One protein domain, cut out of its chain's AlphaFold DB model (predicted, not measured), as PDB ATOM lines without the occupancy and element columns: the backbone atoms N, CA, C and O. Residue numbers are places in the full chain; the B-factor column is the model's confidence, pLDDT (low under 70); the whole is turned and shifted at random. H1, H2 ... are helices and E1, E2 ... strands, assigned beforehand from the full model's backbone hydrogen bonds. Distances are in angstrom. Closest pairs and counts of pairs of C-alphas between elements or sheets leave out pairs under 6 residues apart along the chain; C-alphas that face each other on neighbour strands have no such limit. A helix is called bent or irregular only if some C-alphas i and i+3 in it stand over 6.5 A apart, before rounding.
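AT A GLANCE: This is residues 250 to 316 and 614 to 663 of the 713 residues of an uncharacterized protein of Trichomonas vaginalis (UniProt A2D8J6). Two helical arms form a wide, loose V, joined at its corner by a tiny sheet of two strands, E1 and E2. One arm has H1 and H3 side by side with H2 at its far end, where residues 273 to 278 stick out; the other has H5 and H6 side by side, with H4 packed on the corner end of H5. The printed part has 117 residues, with named elements in the order H1 H2 H3 E1 H4 H5 E2 H6; the sheet is antiparallel, and the class is mostly helix. The whole is loose, with a radius of gyration of the C-alphas of 17.5 A, and elongated, spanning 54 by 33 by 26 A.

IN THESE COORDINATES: Strand E1 is residues 302 to 304, 6.3 A long, and E2 is residues 638 to 640, 6.7 A. H6, residues 641 to 661, is the longest helix at 30.2 A, from C-alpha 641 at (-39.085, -24.860, -0.739) to C-alpha 661 at (-12.603, -12.739, 7.218). H5, residues 621 to 635, measures 20.5 A. H1, residues 253 to 272, measures 28.7 A and begins with C-alpha 253 at (-35.096, -26.583, -4.040). H3 is residues 288 to 300, 18.3 A; H2 is residues 277 to 286, 14.3 A; H4 is residues 307 to 316, 15.1 A. H4 is only just irregular: C-alphas 308 and 311 are 6.7 A apart.

HOW THE PARTS SIT: E1 and E2 are antiparallel neighbours at 157 degrees, with N 303 and O 639 within hydrogen-bond range at 2.8 A, and N 639 and O 303 at 2.9 A. The closest C-alphas of H3 and E1, those of Ser 297 and Leu 303, are 5.1 A apart; those of H5 and E2, Ser 633 and Val 639, are 5.5 A apart. H5 and H6 touch at a shallow tilt of 25 degrees, opposite ways, closest at the C-alphas of Ala 626 and Ala 647, 4.8 A. H5 touches H4 with residues 631 to 635 alone, at a shallow tilt of 23 degrees, opposite ways; the closest C-alphas, of Arg 310 and Ala 635, are 4.4 A apart. H1 and H6 touch through residues 253 to 257 and 641 to 645 alone, only just about perpendicular at 71 degrees, with the C-alphas of Glu 253 and Phe 641 closest at 5.5 A. H1 and H3 touch at a tilt of 37 degrees, only just steep, opposite ways, closest at the C-alphas of Val 257 and Ile 298, 5.6 A. H2 is close to but not clearly touching H1, with the C-alphas of Leu 271 and Thr 280 closest at 6.4 A. H2 and H6 are apart. Every O i to N i+4 pair is within hydrogen-bond range in H1, H2, H5 and H6, against 8 of 9 in H3 and 4 of 6 in H4.

THE WHOLE: The two C-alphas farthest apart, those of Pro 277 and Gly 617, are 54.3 A apart. Residues 317 to 613 are not printed, and C-alphas 316 and 614 are 21.8 A apart across this cut. The links that are printed whole are tight. Mean pLDDT of the printed part is 84.9; it is under 70 at residues 274 to 276, 278 to 280, 282 to 283 and 663.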
ATOM      1  N   PRO A 250     -30.930 -27.228   3.576       85.69
ATOM      2  CA  PRO A 250     -30.743 -27.369   2.133       85.69
ATOM      3  C   PRO A 250     -30.573 -26.019   1.420       85.69
ATOM      4  O   PRO A 250     -31.219 -25.036   1.771       85.69
ATOM      5  N   LYS A 251     -29.738 -25.997   0.377       91.25
ATOM      6  CA  LYS A 251     -29.289 -24.790  -0.350       91.25
ATOM      7  C   LYS A 251     -29.914 -24.658  -1.738       91.25
ATOM      8  O   LYS A 251     -29.707 -23.700  -2.472       91.25
ATOM      9  N   SER A 252     -30.706 -25.637  -2.154       93.06
ATOM     10  CA  SER A 252     -31.458 -25.573  -3.407       93.06
ATOM     11  C   SER A 252     -32.796 -26.272  -3.252       93.06
ATOM     12  O   SER A 252     -32.907 -27.216  -2.475       93.06
ATOM     13  N   GLU A 253     -33.806 -25.877  -4.030       93.81
ATOM     14  CA  GLU A 253     -35.096 -26.583  -4.040       93.81
ATOM     15  C   GLU A 253     -34.928 -28.083  -4.304       93.81
ATOM     16  O   GLU A 253     -35.595 -28.907  -3.686       93.81
ATOM     17  N   LYS A 254     -34.001 -28.444  -5.202       93.56
ATOM     18  CA  LYS A 254     -33.674 -29.841  -5.504       93.56
ATOM     19  C   LYS A 254     -33.165 -30.574  -4.263       93.56
ATOM     20  O   LYS A 254     -33.530 -31.724  -4.044       93.56
ATOM     21  N   GLU A 255     -32.330 -29.920  -3.466       91.12
ATOM     22  CA  GLU A 255     -31.821 -30.479  -2.220       91.12
ATOM     23  C   GLU A 255     -32.916 -30.586  -1.155       91.12
ATOM     24  O   GLU A 255     -32.970 -31.597  -0.465       91.12
ATOM     25  N   VAL A 256     -33.836 -29.615  -1.070       90.06
ATOM     26  CA  VAL A 256     -35.021 -29.716  -0.196       90.06
ATOM     27  C   VAL A 256     -35.835 -30.960  -0.570       90.06
ATOM     28  O   VAL A 256     -36.093 -31.803   0.285       90.06
ATOM     29  N   VAL A 257     -36.171 -31.125  -1.857       92.19
ATOM     30  CA  VAL A 257     -36.904 -32.300  -2.362       92.19
ATOM     31  C   VAL A 257     -36.161 -33.598  -2.050       92.19
ATOM     32  O   VAL A 257     -36.779 -34.551  -1.582       92.19
ATOM     33  N   SER A 258     -34.846 -33.638  -2.281       90.25
ATOM     34  CA  SER A 258     -34.019 -34.812  -1.982       90.25
ATOM     35  C   SER A 258     -34.080 -35.160  -0.499       90.25
ATOM     36  O   SER A 258     -34.434 -36.282  -0.167       90.25
ATOM     37  N   ARG A 259     -33.841 -34.196   0.401       85.31
ATOM     38  CA  ARG A 259     -33.845 -34.439   1.853       85.31
ATOM     39  C   ARG A 259     -35.205 -34.911   2.355       85.31
ATOM     40  O   ARG A 259     -35.265 -35.834   3.159       85.31
ATOM     41  N   PHE A 260     -36.297 -34.322   1.868       86.44
ATOM     42  CA  PHE A 260     -37.649 -34.776   2.205       86.44
ATOM     43  C   PHE A 260     -37.917 -36.194   1.682       86.44
ATOM     44  O   PHE A 260     -38.501 -37.009   2.392       86.44
ATOM     45  N   THR A 261     -37.454 -36.509   0.470       89.69
ATOM     46  CA  THR A 261     -37.578 -37.844  -0.134       89.69
ATOM     47  C   THR A 261     -36.782 -38.880   0.655       89.69
ATOM     48  O   THR A 261     -37.309 -39.944   0.974       89.69
ATOM     49  N   ASP A 262     -35.543 -38.559   1.023       84.94
ATOM     50  CA  ASP A 262     -34.672 -39.431   1.806       84.94
ATOM     51  C   ASP A 262     -35.243 -39.659   3.214       84.94
ATOM     52  O   ASP A 262     -35.199 -40.777   3.729       84.94
ATOM     53  N   LEU A 263     -35.850 -38.631   3.817       83.56
ATOM     54  CA  LEU A 263     -36.522 -38.721   5.113       83.56
ATOM     55  C   LEU A 263     -37.771 -39.615   5.064       83.56
ATOM     56  O   LEU A 263     -37.939 -40.483   5.922       83.56
ATOM     57  N   VAL A 264     -38.620 -39.445   4.044       86.12
ATOM     58  CA  VAL A 264     -39.791 -40.307   3.811       86.12
ATOM     59  C   VAL A 264     -39.351 -41.746   3.551       86.12
ATOM     60  O   VAL A 264     -39.894 -42.671   4.152       86.12
ATOM     61  N   SER A 265     -38.339 -41.946   2.702       86.25
ATOM     62  CA  SER A 265     -37.799 -43.273   2.406       86.25
ATOM     63  C   SER A 265     -37.223 -43.933   3.653       86.25
ATOM     64  O   SER A 265     -37.406 -45.131   3.843       86.25
ATOM     65  N   LEU A 266     -36.537 -43.172   4.510       82.69
ATOM     66  CA  LEU A 266     -36.019 -43.672   5.777       82.69
ATOM     67  C   LEU A 266     -37.157 -44.129   6.691       82.69
ATOM     68  O   LEU A 266     -37.098 -45.234   7.222       82.69
ATOM     69  N   TYR A 267     -38.201 -43.317   6.845       83.44
ATOM     70  CA  TYR A 267     -39.377 -43.686   7.628       83.44
ATOM     71  C   TYR A 267     -40.055 -44.959   7.099       83.44
ATOM     72  O   TYR A 267     -40.349 -45.874   7.869       83.44
ATOM     73  N   ASP A 268     -40.255 -45.049   5.782       85.12
ATOM     74  CA  ASP A 268     -40.874 -46.213   5.143       85.12
ATOM     75  C   ASP A 268     -40.012 -47.473   5.270       85.12
ATOM     76  O   ASP A 268     -40.544 -48.573   5.419       85.12
ATOM     77  N   ASP A 269     -38.689 -47.329   5.219       82.62
ATOM     78  CA  ASP A 269     -37.754 -48.427   5.445       82.62
ATOM     79  C   ASP A 269     -37.813 -48.917   6.894       82.62
ATOM     80  O   ASP A 269     -37.889 -50.125   7.107       82.62
ATOM     81  N   ILE A 270     -37.850 -48.007   7.876       77.25
ATOM     82  CA  ILE A 270     -37.963 -48.344   9.305       77.25
ATOM     83  C   ILE A 270     -39.257 -49.122   9.572       77.25
ATOM     84  O   ILE A 270     -39.231 -50.143  10.254       77.25
ATOM     85  N   LEU A 271     -40.387 -48.701   8.989       79.56
ATOM     86  CA  LEU A 271     -41.667 -49.407   9.136       79.56
ATOM     87  C   LEU A 271     -41.680 -50.821   8.534       79.56
ATOM     88  O   LEU A 271     -42.534 -51.627   8.910       79.56
ATOM     89  N   LYS A 272     -40.785 -51.114   7.584       81.44
ATOM     90  CA  LYS A 272     -40.628 -52.445   6.979       81.44
ATOM     91  C   LYS A 272     -39.684 -53.343   7.775       81.44
ATOM     92  O   LYS A 272     -39.679 -54.551   7.540       81.44
ATOM     93  N   GLU A 273     -38.873 -52.784   8.670       75.69
ATOM     94  CA  GLU A 273     -38.025 -53.583   9.549       75.69
ATOM     95  C   GLU A 273     -38.887 -54.262  10.631       75.69
ATOM     96  O   GLU A 273     -39.967 -53.784  10.989       75.69
ATOM     97  N   ALA A 274     -38.456 -55.431  11.119       64.00
ATOM     98  CA  ALA A 274     -39.212 -56.250  12.071       64.00
ATOM     99  C   ALA A 274     -39.157 -55.668  13.498       64.00
ATOM    100  O   ALA A 274     -38.660 -56.302  14.427       64.00
ATOM    101  N   LEU A 275     -39.651 -54.440  13.660       68.00
ATOM    102  CA  LEU A 275     -39.686 -53.729  14.930       68.00
ATOM    103  C   LEU A 275     -40.826 -54.243  15.828       68.00
ATOM    104  O   LEU A 275     -41.877 -54.664  15.332       68.00
ATOM    105  N   PRO A 276     -40.663 -54.180  17.161       69.38
ATOM    106  CA  PRO A 276     -41.739 -54.454  18.104       69.38
ATOM    107  C   PRO A 276     -43.019 -53.657  17.768       69.38
ATOM    108  O   PRO A 276     -42.933 -52.443  17.573       69.38
ATOM    109  N   PRO A 277     -44.222 -54.271  17.772       70.38
ATOM    110  CA  PRO A 277     -45.468 -53.613  17.347       70.38
ATOM    111  C   PRO A 277     -45.776 -52.284  18.052       70.38
ATOM    112  O   PRO A 277     -46.328 -51.368  17.447       70.38
ATOM    113  N   MET A 278     -45.389 -52.165  19.326       64.06
ATOM    114  CA  MET A 278     -45.544 -50.938  20.112       64.06
ATOM    115  C   MET A 278     -44.721 -49.773  19.541       64.06
ATOM    116  O   MET A 278     -45.198 -48.642  19.517       64.06
ATOM    117  N   ILE A 279     -43.514 -50.058  19.051       60.22
ATOM    118  CA  ILE A 279     -42.599 -49.079  18.456       60.22
ATOM    119  C   ILE A 279     -43.138 -48.631  17.101       60.22
ATOM    120  O   ILE A 279     -43.262 -47.439  16.843       60.22
ATOM    121  N   THR A 280     -43.571 -49.583  16.277       67.44
ATOM    122  CA  THR A 280     -44.193 -49.307  14.977       67.44
ATOM    123  C   THR A 280     -45.462 -48.459  15.109       67.44
ATOM    124  O   THR A 280     -45.682 -47.568  14.292       67.44
ATOM    125  N   SER A 281     -46.295 -48.702  16.131       71.69
ATOM    126  CA  SER A 281     -47.476 -47.869  16.413       71.69
ATOM    127  C   SER A 281     -47.077 -46.451  16.814       71.69
ATOM    128  O   SER A 281     -47.576 -45.495  16.236       71.69
ATOM    129  N   GLN A 282     -46.124 -46.305  17.740       67.88
ATOM    130  CA  GLN A 282     -45.645 -44.990  18.173       67.88
ATOM    131  C   GLN A 282     -45.045 -44.195  17.019       67.88
ATOM    132  O   GLN A 282     -45.347 -43.017  16.889       67.88
ATOM    133  N   LEU A 283     -44.267 -44.844  16.150       68.00
ATOM    134  CA  LEU A 283     -43.696 -44.228  14.956       68.00
ATOM    135  C   LEU A 283     -44.765 -43.638  14.035       68.00
ATOM    136  O   LEU A 283     -44.604 -42.552  13.476       68.00
ATOM    137  N   LYS A 284     -45.858 -44.382  13.853       76.56
ATOM    138  CA  LYS A 284     -47.005 -43.945  13.058       76.56
ATOM    139  C   LYS A 284     -47.721 -42.777  13.716       76.56
ATOM    140  O   LYS A 284     -48.017 -41.816  13.020       76.56
ATOM    141  N   ASP A 285     -47.908 -42.816  15.029       74.12
ATOM    142  CA  ASP A 285     -48.631 -41.770  15.754       74.12
ATOM    143  C   ASP A 285     -47.824 -40.464  15.877       74.12
ATOM    144  O   ASP A 285     -48.395 -39.378  15.813       74.12
ATOM    145  N   THR A 286     -46.499 -40.539  16.049       71.88
ATOM    146  CA  THR A 286     -45.646 -39.361  16.295       71.88
ATOM    147  C   THR A 286     -45.034 -38.779  15.025       71.88
ATOM    148  O   THR A 286     -45.092 -37.569  14.818       71.88
ATOM    149  N   ALA A 287     -44.437 -39.616  14.173       73.50
ATOM    150  CA  ALA A 287     -43.744 -39.177  12.962       73.50
ATOM    151  C   ALA A 287     -44.623 -39.284  11.708       73.50
ATOM    152  O   ALA A 287     -44.392 -38.551  10.749       73.50
ATOM    153  N   GLY A 288     -45.650 -40.144  11.715       76.88
ATOM    154  CA  GLY A 288     -46.562 -40.340  10.583       76.88
ATOM    155  C   GLY A 288     -47.181 -39.037  10.061       76.88
ATOM    156  O   GLY A 288     -47.016 -38.768   8.870       76.88
ATOM    157  N   PRO A 289     -47.780 -38.176  10.912       80.12
ATOM    158  CA  PRO A 289     -48.346 -36.904  10.463       80.12
ATOM    159  C   PRO A 289     -47.318 -35.994   9.777       80.12
ATOM    160  O   PRO A 289     -47.597 -35.401   8.736       80.12
ATOM    161  N   PHE A 290     -46.092 -35.926  10.309       79.19
ATOM    162  CA  PHE A 290     -45.013 -35.147   9.700       79.19
ATOM    163  C   PHE A 290     -44.549 -35.748   8.361       79.19
ATOM    164  O   PHE A 290     -44.284 -35.009   7.416       79.19
ATOM    165  N   MET A 291     -44.509 -37.080   8.239       85.88
ATOM    166  CA  MET A 291     -44.173 -37.763   6.982       85.88
ATOM    167  C   MET A 291     -45.255 -37.614   5.913       85.88
ATOM    168  O   MET A 291     -44.935 -37.527   4.733       85.88
ATOM    169  N   GLU A 292     -46.532 -37.574   6.284       86.31
ATOM    170  CA  GLU A 292     -47.619 -37.282   5.343       86.31
ATOM    171  C   GLU A 292     -47.521 -35.857   4.799       86.31
ATOM    172  O   GLU A 292     -47.607 -35.652   3.585       86.31
ATOM    173  N   ILE A 293     -47.246 -34.887   5.678       83.25
ATOM    174  CA  ILE A 293     -46.942 -33.513   5.273       83.25
ATOM    175  C   ILE A 293     -45.723 -33.508   4.345       83.25
ATOM    176  O   ILE A 293     -45.791 -32.916   3.269       83.25
ATOM    177  N   ALA A 294     -44.637 -34.201   4.702       85.00
ATOM    178  CA  ALA A 294     -43.424 -34.284   3.894       85.00
ATOM    179  C   ALA A 294     -43.685 -34.871   2.496       85.00
ATOM    180  O   ALA A 294     -43.272 -34.269   1.506       85.00
ATOM    181  N   ARG A 295     -44.432 -35.983   2.399       91.56
ATOM    182  CA  ARG A 295     -44.833 -36.605   1.121       91.56
ATOM    183  C   ARG A 295     -45.597 -35.630   0.239       91.56
ATOM    184  O   ARG A 295     -45.231 -35.436  -0.912       91.56
ATOM    185  N   LYS A 296     -46.615 -34.969   0.796       90.88
ATOM    186  CA  LYS A 296     -47.389 -33.964   0.063       90.88
ATOM    187  C   LYS A 296     -46.506 -32.795  -0.390       90.88
ATOM    188  O   LYS A 296     -46.643 -32.328  -1.516       90.88
ATOM    189  N   SER A 297     -45.582 -32.370   0.471       89.88
ATOM    190  CA  SER A 297     -44.688 -31.233   0.227       89.88
ATOM    191  C   SER A 297     -43.678 -31.493  -0.892       89.88
ATOM    192  O   SER A 297     -43.269 -30.547  -1.558       89.88
ATOM    193  N   ILE A 298     -43.282 -32.750  -1.127       92.25
ATOM    194  CA  ILE A 298     -42.406 -33.134  -2.249       92.25
ATOM    195  C   ILE A 298     -43.066 -32.789  -3.590       92.25
ATOM    196  O   ILE A 298     -42.418 -32.194  -4.452       92.25
ATOM    197  N   ASP A 299     -44.355 -33.104  -3.737       89.62
ATOM    198  CA  ASP A 299     -45.104 -32.875  -4.976       89.62
ATOM    199  C   ASP A 299     -45.490 -31.401  -5.150       89.62
ATOM    200  O   ASP A 299     -45.368 -30.838  -6.240       89.62
ATOM    201  N   THR A 300     -45.940 -30.751  -4.072       91.88
ATOM    202  CA  THR A 300     -46.384 -29.348  -4.106       91.88
ATOM    203  C   THR A 300     -45.233 -28.345  -4.036       91.88
ATOM    204  O   THR A 300     -45.442 -27.167  -4.323       91.88
ATOM    205  N   LYS A 301     -44.025 -28.792  -3.660       94.31
ATOM    206  CA  LYS A 301     -42.852 -27.955  -3.334       94.31
ATOM    207  C   LYS A 301     -43.126 -26.907  -2.252       94.31
ATOM    208  O   LYS A 301     -42.536 -25.821  -2.232       94.31
ATOM    209  N   GLU A 302     -44.041 -27.233  -1.353       93.31
ATOM    210  CA  GLU A 302     -44.537 -26.331  -0.328       93.31
ATOM    211  C   GLU A 302     -44.876 -27.115   0.937       93.31
ATOM    212  O   GLU A 302     -45.654 -28.067   0.902       93.31
ATOM    213  N   LEU A 303     -44.287 -26.690   2.052       88.69
ATOM    214  CA  LEU A 303     -44.491 -27.247   3.376       88.69
ATOM    215  C   LEU A 303     -45.717 -26.602   4.027       88.69
ATOM    216  O   LEU A 303     -45.711 -25.425   4.392       88.69
ATOM    217  N   THR A 304     -46.772 -27.395   4.203       86.38
ATOM    218  CA  THR A 304     -47.957 -26.965   4.956       86.38
ATOM    219  C   THR A 304     -47.661 -26.993   6.454       86.38
ATOM    220  O   THR A 304     -47.304 -28.039   6.992       86.38
ATOM    221  N   ILE A 305     -47.840 -25.856   7.126       83.88
ATOM    222  CA  ILE A 305     -47.636 -25.715   8.569       83.88
ATOM    223  C   ILE A 305     -48.965 -25.948   9.311       83.88
ATOM    224  O   ILE A 305     -49.946 -25.231   9.043       83.88
ATOM    225  N   PRO A 306     -49.009 -26.931  10.233       79.06
ATOM    226  CA  PRO A 306     -50.145 -27.173  11.119       79.06
ATOM    227  C   PRO A 306     -50.544 -25.930  11.917       79.06
ATOM    228  O   PRO A 306     -49.698 -25.100  12.238       79.06
ATOM    229  N   GLU A 307     -51.834 -25.782  12.216       81.69
ATOM    230  CA  GLU A 307     -52.383 -24.588  12.874       81.69
ATOM    231  C   GLU A 307     -51.753 -24.315  14.249       81.69
ATOM    232  O   GLU A 307     -51.396 -23.176  14.538       81.69
ATOM    233  N   ASP A 308     -51.512 -25.365  15.034       77.81
ATOM    234  CA  ASP A 308     -50.864 -25.325  16.350       77.81
ATOM    235  C   ASP A 308     -49.395 -24.873  16.300       77.81
ATOM    236  O   ASP A 308     -48.884 -24.317  17.269       77.81
ATOM    237  N   ALA A 309     -48.715 -25.041  15.163       74.12
ATOM    238  CA  ALA A 309     -47.336 -24.589  14.979       74.12
ATOM    239  C   ALA A 309     -47.227 -23.127  14.499       74.12
ATOM    240  O   ALA A 309     -46.156 -22.522  14.604       74.12
ATOM    241  N   ARG A 310     -48.307 -22.531  13.969       82.50
ATOM    242  CA  ARG A 310     -48.270 -21.180  13.369       82.50
ATOM    243  C   ARG A 310     -47.927 -20.092  14.381       82.50
ATOM    244  O   ARG A 310     -47.206 -19.159  14.035       82.50
ATOM    245  N   GLU A 311     -48.382 -20.234  15.623       77.06
ATOM    246  CA  GLU A 311     -48.075 -19.291  16.706       77.06
ATOM    247  C   GLU A 311     -46.572 -19.269  17.024       77.06
ATOM    248  O   GLU A 311     -45.976 -18.201  17.160       77.06
ATOM    249  N   THR A 312     -45.918 -20.435  17.032       76.19
ATOM    250  CA  THR A 312     -44.460 -20.526  17.202       76.19
ATOM    251  C   THR A 312     -43.722 -19.829  16.060       76.19
ATOM    252  O   THR A 312     -42.792 -19.063  16.305       76.19
ATOM    253  N   PHE A 313     -44.152 -20.030  14.811       77.31
ATOM    254  CA  PHE A 313     -43.577 -19.327  13.659       77.31
ATOM    255  C   PHE A 313     -43.762 -17.807  13.748       77.31
ATOM    256  O   PHE A 313     -42.833 -17.057  13.443       77.31
ATOM    257  N   GLN A 314     -44.924 -17.349  14.214       80.56
ATOM    258  CA  GLN A 314     -45.195 -15.932  14.430       80.56
ATOM    259  C   GLN A 314     -44.274 -15.343  15.504       80.56
ATOM    260  O   GLN A 314     -43.675 -14.292  15.274       80.56
ATOM    261  N   PHE A 315     -44.102 -16.033  16.632       75.75
ATOM    262  CA  PHE A 315     -43.173 -15.623  17.685       75.75
ATOM    263  C   PHE A 315     -41.729 -15.546  17.168       75.75
ATOM    264  O   PHE A 315     -41.091 -14.499  17.279       75.75
ATOM    265  N   ILE A 316     -41.241 -16.608  16.516       74.88
ATOM    266  CA  ILE A 316     -39.868 -16.676  15.994       74.88
ATOM    267  C   ILE A 316     -39.609 -15.592  14.936       74.88
ATOM    268  O   ILE A 316     -38.514 -15.033  14.898       74.88
ATOM    269  N   LEU A 614     -22.232  -5.750  14.532       85.12
ATOM    270  CA  LEU A 614     -21.389  -5.108  15.542       85.12
ATOM    271  C   LEU A 614     -20.322  -6.071  16.093       85.12
ATOM    272  O   LEU A 614     -19.151  -5.685  16.212       85.12
ATOM    273  N   VAL A 615     -20.729  -7.302  16.423       83.44
ATOM    274  CA  VAL A 615     -19.874  -8.291  17.104       83.44
ATOM    275  C   VAL A 615     -19.054  -9.158  16.150       83.44
ATOM    276  O   VAL A 615     -18.070  -9.744  16.579       83.44
ATOM    277  N   THR A 616     -19.403  -9.230  14.864       83.44
ATOM    278  CA  THR A 616     -18.648  -9.999  13.853       83.44
ATOM    279  C   THR A 616     -18.102  -9.138  12.714       83.44
ATOM    280  O   THR A 616     -17.317  -9.609  11.895       83.44
ATOM    281  N   GLY A 617     -18.483  -7.868  12.616       86.31
ATOM    282  CA  GLY A 617     -18.171  -6.986  11.489       86.31
ATOM    283  C   GLY A 617     -18.633  -7.517  10.126       86.31
ATOM    284  O   GLY A 617     -17.979  -7.206   9.128       86.31
ATOM    285  N   ILE A 618     -19.642  -8.388  10.095       90.06
ATOM    286  CA  ILE A 618     -20.232  -8.970   8.887       90.06
ATOM    287  C   ILE A 618     -21.733  -8.694   8.897       90.06
ATOM    288  O   ILE A 618     -22.389  -8.831   9.929       90.06
ATOM    289  N   ASP A 619     -22.283  -8.292   7.754       90.44
ATOM    290  CA  ASP A 619     -23.691  -7.926   7.653       90.44
ATOM    291  C   ASP A 619     -24.607  -9.154   7.539       90.44
ATOM    292  O   ASP A 619     -24.769  -9.726   6.463       90.44
ATOM    293  N   PHE A 620     -25.264  -9.518   8.644       89.88
ATOM    294  CA  PHE A 620     -26.229 -10.621   8.707       89.88
ATOM    295  C   PHE A 620     -27.644 -10.253   8.236       89.88
ATOM    296  O   PHE A 620     -28.505 -11.137   8.179       89.88
ATOM    297  N   THR A 621     -27.922  -8.991   7.886       90.94
ATOM    298  CA  THR A 621     -29.257  -8.539   7.458       90.94
ATOM    299  C   THR A 621     -29.857  -9.390   6.325       90.94
ATOM    300  O   THR A 621     -31.025  -9.769   6.457       90.94
ATOM    301  N   PRO A 622     -29.120  -9.785   5.262       92.88
ATOM    302  CA  PRO A 622     -29.656 -10.658   4.214       92.88
ATOM    303  C   PRO A 622     -30.130 -12.021   4.734       92.88
ATOM    304  O   PRO A 622     -31.192 -12.497   4.339       92.88
ATOM    305  N   THR A 623     -29.379 -12.626   5.654       91.31
ATOM    306  CA  THR A 623     -29.722 -13.924   6.247       91.31
ATOM    307  C   THR A 623     -30.918 -13.800   7.174       91.31
ATOM    308  O   THR A 623     -31.844 -14.601   7.071       91.31
ATOM    309  N   MET A 624     -30.961 -12.762   8.016       91.88
ATOM    310  CA  MET A 624     -32.130 -12.491   8.861       91.88
ATOM    311  C   MET A 624     -33.391 -12.278   8.011       91.88
ATOM    312  O   MET A 624     -34.416 -12.882   8.298       91.88
ATOM    313  N   ASN A 625     -33.307 -11.541   6.897       92.44
ATOM    314  CA  ASN A 625     -34.436 -11.369   5.973       92.44
ATOM    315  C   ASN A 625     -34.925 -12.697   5.374       92.44
ATOM    316  O   ASN A 625     -36.132 -12.910   5.269       92.44
ATOM    317  N   ALA A 626     -34.017 -13.598   4.991       92.56
ATOM    318  CA  ALA A 626     -34.398 -14.898   4.441       92.56
ATOM    319  C   ALA A 626     -35.095 -15.787   5.494       92.56
ATOM    320  O   ALA A 626     -36.140 -16.382   5.221       92.56
ATOM    321  N   PHE A 627     -34.591 -15.815   6.735       88.88
ATOM    322  CA  PHE A 627     -35.261 -16.511   7.844       88.88
ATOM    323  C   PHE A 627     -36.590 -15.856   8.245       88.88
ATOM    324  O   PHE A 627     -37.551 -16.560   8.572       88.88
ATOM    325  N   TYR A 628     -36.690 -14.528   8.161       91.25
ATOM    326  CA  TYR A 628     -37.947 -13.810   8.346       91.25
ATOM    327  C   TYR A 628     -38.990 -14.248   7.315       91.25
ATOM    328  O   TYR A 628     -40.121 -14.547   7.680       91.25
ATOM    329  N   GLN A 629     -38.618 -14.377   6.037       93.31
ATOM    330  CA  GLN A 629     -39.541 -14.856   5.003       93.31
ATOM    331  C   GLN A 629     -40.049 -16.273   5.284       93.31
ATOM    332  O   GLN A 629     -41.249 -16.521   5.151       93.31
ATOM    333  N   ILE A 630     -39.176 -17.193   5.714       89.62
ATOM    334  CA  ILE A 630     -39.586 -18.549   6.116       89.62
ATOM    335  C   ILE A 630     -40.588 -18.478   7.262       89.62
ATOM    336  O   ILE A 630     -41.644 -19.107   7.208       89.62
ATOM    337  N   THR A 631     -40.263 -17.709   8.297       86.94
ATOM    338  CA  THR A 631     -41.052 -17.699   9.528       86.94
ATOM    339  C   THR A 631     -42.378 -16.966   9.376       86.94
ATOM    340  O   THR A 631     -43.406 -17.474   9.817       86.94
ATOM    341  N   ALA A 632     -42.397 -15.848   8.650       89.38
ATOM    342  CA  ALA A 632     -43.615 -15.127   8.297       89.38
ATOM    343  C   ALA A 632     -44.545 -15.965   7.407       89.38
ATOM    344  O   ALA A 632     -45.753 -16.000   7.644       89.38
ATOM    345  N   SER A 633     -44.006 -16.685   6.416       89.44
ATOM    346  CA  SER A 633     -44.823 -17.560   5.561       89.44
ATOM    347  C   SER A 633     -45.328 -18.784   6.346       89.44
ATOM    348  O   SER A 633     -46.488 -19.181   6.223       89.44
ATOM    349  N   GLY A 634     -44.507 -19.319   7.256       87.00
ATOM    350  CA  GLY A 634     -44.903 -20.395   8.165       87.00
ATOM    351  C   GLY A 634     -46.034 -19.997   9.113       87.00
ATOM    352  O   GLY A 634     -46.975 -20.770   9.292       87.00
ATOM    353  N   ALA A 635     -46.023 -18.761   9.620       83.44
ATOM    354  CA  ALA A 635     -47.126 -18.201  10.403       83.44
ATOM    355  C   ALA A 635     -48.433 -18.101   9.588       83.44
ATOM    356  O   ALA A 635     -49.523 -18.242  10.135       83.44
ATOM    357  N   GLN A 636     -48.336 -17.932   8.266       92.69
ATOM    358  CA  GLN A 636     -49.481 -17.953   7.344       92.69
ATOM    359  C   GLN A 636     -49.926 -19.382   6.964       92.69
ATOM    360  O   GLN A 636     -50.925 -19.551   6.267       92.69
ATOM    361  N   GLY A 637     -49.217 -20.419   7.428       86.31
ATOM    362  CA  GLY A 637     -49.504 -21.834   7.153       86.31
ATOM    363  C   GLY A 637     -48.733 -22.433   5.969       86.31
ATOM    364  O   GLY A 637     -48.853 -23.629   5.703       86.31
ATOM    365  N   SER A 638     -47.995 -21.591   5.243       91.06
ATOM    366  CA  SER A 638     -47.387 -21.774   3.920       91.06
ATOM    367  C   SER A 638     -45.859 -21.651   3.810       91.06
ATOM    368  O   SER A 638     -45.424 -20.512   3.841       91.06
ATOM    369  N   VAL A 639     -45.001 -22.673   3.649       90.44
ATOM    370  CA  VAL A 639     -43.554 -22.427   3.392       90.44
ATOM    371  C   VAL A 639     -43.088 -23.055   2.085       90.44
ATOM    372  O   VAL A 639     -42.952 -24.269   1.966       90.44
ATOM    373  N   LYS A 640     -42.744 -22.221   1.101       94.69
ATOM    374  CA  LYS A 640     -42.191 -22.689  -0.178       94.69
ATOM    375  C   LYS A 640     -40.771 -23.221  -0.014       94.69
ATOM    376  O   LYS A 640     -39.945 -22.607   0.659       94.69
ATOM    377  N   PHE A 641     -40.442 -24.295  -0.731       94.19
ATOM    378  CA  PHE A 641     -39.085 -24.860  -0.739       94.19
ATOM    379  C   PHE A 641     -38.027 -23.862  -1.230       94.19
ATOM    380  O   PHE A 641     -36.904 -23.875  -0.734       94.19
ATOM    381  N   ALA A 642     -38.398 -22.954  -2.137       94.31
ATOM    382  CA  ALA A 642     -37.529 -21.870  -2.594       94.31
ATOM    383  C   ALA A 642     -37.069 -20.953  -1.447       94.31
ATOM    384  O   ALA A 642     -35.908 -20.562  -1.413       94.31
ATOM    385  N   ALA A 643     -37.950 -20.652  -0.484       93.31
ATOM    386  CA  ALA A 643     -37.612 -19.809   0.665       93.31
ATOM    387  C   ALA A 643     -36.649 -20.524   1.627       93.31
ATOM    388  O   ALA A 643     -35.704 -19.915   2.119       93.31
ATOM    389  N   ILE A 644     -36.843 -21.834   1.842       90.00
ATOM    390  CA  ILE A 644     -35.920 -22.676   2.625       90.00
ATOM    391  C   ILE A 644     -34.534 -22.690   1.971       90.00
ATOM    392  O   ILE A 644     -33.530 -22.473   2.645       90.00
ATOM    393  N   ALA A 645     -34.494 -22.904   0.654       93.00
ATOM    394  CA  ALA A 645     -33.264 -22.921  -0.125       93.00
ATOM    395  C   ALA A 645     -32.533 -21.568  -0.117       93.00
ATOM    396  O   ALA A 645     -31.313 -21.542   0.024       93.00
ATOM    397  N   ASP A 646     -33.259 -20.454  -0.250       94.81
ATOM    398  CA  ASP A 646     -32.672 -19.113  -0.181       94.81
ATOM    399  C   ASP A 646     -32.043 -18.850   1.193       94.81
ATOM    400  O   ASP A 646     -30.877 -18.469   1.257       94.81
ATOM    401  N   ALA A 647     -32.737 -19.159   2.296       91.44
ATOM    402  CA  ALA A 647     -32.149 -19.017   3.629       91.44
ATOM    403  C   ALA A 647     -30.924 -19.918   3.836       91.44
ATOM    404  O   ALA A 647     -29.946 -19.476   4.440       91.44
ATOM    405  N   GLY A 648     -30.945 -21.146   3.304       89.94
ATOM    406  CA  GLY A 648     -29.787 -22.041   3.296       89.94
ATOM    407  C   GLY A 648     -28.583 -21.439   2.569       89.94
ATOM    408  O   GLY A 648     -27.490 -21.409   3.132       89.94
ATOM    409  N   ASN A 649     -28.794 -20.886   1.368       94.12
ATOM    410  CA  ASN A 649     -27.749 -20.187   0.610       94.12
ATOM    411  C   ASN A 649     -27.222 -18.964   1.360       94.12
ATOM    412  O   ASN A 649     -26.015 -18.816   1.511       94.12
ATOM    413  N   LYS A 650     -28.109 -18.106   1.882       94.69
ATOM    414  CA  LYS A 650     -27.691 -16.922   2.643       94.69
ATOM    415  C   LYS A 650     -26.917 -17.298   3.895       94.69
ATOM    416  O   LYS A 650     -25.955 -16.621   4.239       94.69
ATOM    417  N   LEU A 651     -27.299 -18.368   4.589       87.94
ATOM    418  CA  LEU A 651     -26.558 -18.831   5.756       87.94
ATOM    419  C   LEU A 651     -25.174 -19.384   5.380       87.94
ATOM    420  O   LEU A 651     -24.208 -19.121   6.096       87.94
ATOM    421  N   GLU A 652     -25.066 -20.113   4.267       90.25
ATOM    422  CA  GLU A 652     -23.782 -20.585   3.741       90.25
ATOM    423  C   GLU A 652     -22.877 -19.422   3.321       90.25
ATOM    424  O   GLU A 652     -21.716 -19.394   3.726       90.25
ATOM    425  N   ASP A 653     -23.409 -18.435   2.595       92.88
ATOM    426  CA  ASP A 653     -22.685 -17.220   2.207       92.88
ATOM    427  C   ASP A 653     -22.094 -16.522   3.444       92.88
ATOM    428  O   ASP A 653     -20.898 -16.222   3.472       92.88
ATOM    429  N   GLN A 654     -22.893 -16.348   4.506       90.06
ATOM    430  CA  GLN A 654     -22.426 -15.747   5.764       90.06
ATOM    431  C   GLN A 654     -21.358 -16.579   6.467       90.06
ATOM    432  O   GLN A 654     -20.371 -16.041   6.972       90.06
ATOM    433  N   GLN A 655     -21.533 -17.900   6.518       86.50
ATOM    434  CA  GLN A 655     -20.551 -18.791   7.129       86.50
ATOM    435  C   GLN A 655     -19.220 -18.756   6.365       86.50
ATOM    436  O   GLN A 655     -18.155 -18.737   6.989       86.50
ATOM    437  N   GLN A 656     -19.265 -18.681   5.033       87.62
ATOM    438  CA  GLN A 656     -18.076 -18.528   4.200       87.62
ATOM    439  C   GLN A 656     -17.430 -17.152   4.369       87.62
ATOM    440  O   GLN A 656     -16.202 -17.065   4.398       87.62
ATOM    441  N   GLU A 657     -18.215 -16.079   4.483       90.88
ATOM    442  CA  GLU A 657     -17.697 -14.728   4.718       90.88
ATOM    443  C   GLU A 657     -16.994 -14.633   6.077       90.88
ATOM    444  O   GLU A 657     -15.852 -14.172   6.145       90.88
ATOM    445  N   LEU A 658     -17.610 -15.177   7.132       86.56
ATOM    446  CA  LEU A 658     -16.984 -15.340   8.446       86.56
ATOM    447  C   LEU A 658     -15.676 -16.133   8.347       86.56
ATOM    448  O   LEU A 658     -14.647 -15.696   8.864       86.56
ATOM    449  N   GLY A 659     -15.700 -17.269   7.643       81.94
ATOM    450  CA  GLY A 659     -14.531 -18.127   7.468       81.94
ATOM    451  C   GLY A 659     -13.384 -17.459   6.699       81.94
ATOM    452  O   GLY A 659     -12.219 -17.670   7.045       81.94
ATOM    453  N   LYS A 660     -13.704 -16.629   5.694       86.56
ATOM    454  CA  LYS A 660     -12.740 -15.820   4.927       86.56
ATOM    455  C   LYS A 660     -12.157 -14.696   5.775       86.56
ATOM    456  O   LYS A 660     -10.941 -14.553   5.831       86.56
ATOM    457  N   LYS A 661     -13.012 -13.913   6.439       86.62
ATOM    458  CA  LYS A 661     -12.603 -12.739   7.218       86.62
ATOM    459  C   LYS A 661     -11.744 -13.115   8.416       86.62
ATOM    460  O   LYS A 661     -10.765 -12.437   8.709       86.62
ATOM    461  N   TYR A 662     -12.110 -14.192   9.101       82.56
ATOM    462  CA  TYR A 662     -11.459 -14.589  10.339       82.56
ATOM    463  C   TYR A 662     -10.465 -15.726  10.175       82.56
ATOM    464  O   TYR A 662     -10.070 -16.278  11.194       82.56
ATOM    465  N   GLU A 663     -10.063 -16.064   8.945       69.50
ATOM    466  CA  GLU A 663      -9.188 -17.187   8.592       69.50
ATOM    467  C   GLU A 663      -9.426 -18.432   9.461       69.50
ATOM    468  O   GLU A 663      -8.885 -18.593  10.567       69.50
TER     469      GLU A 663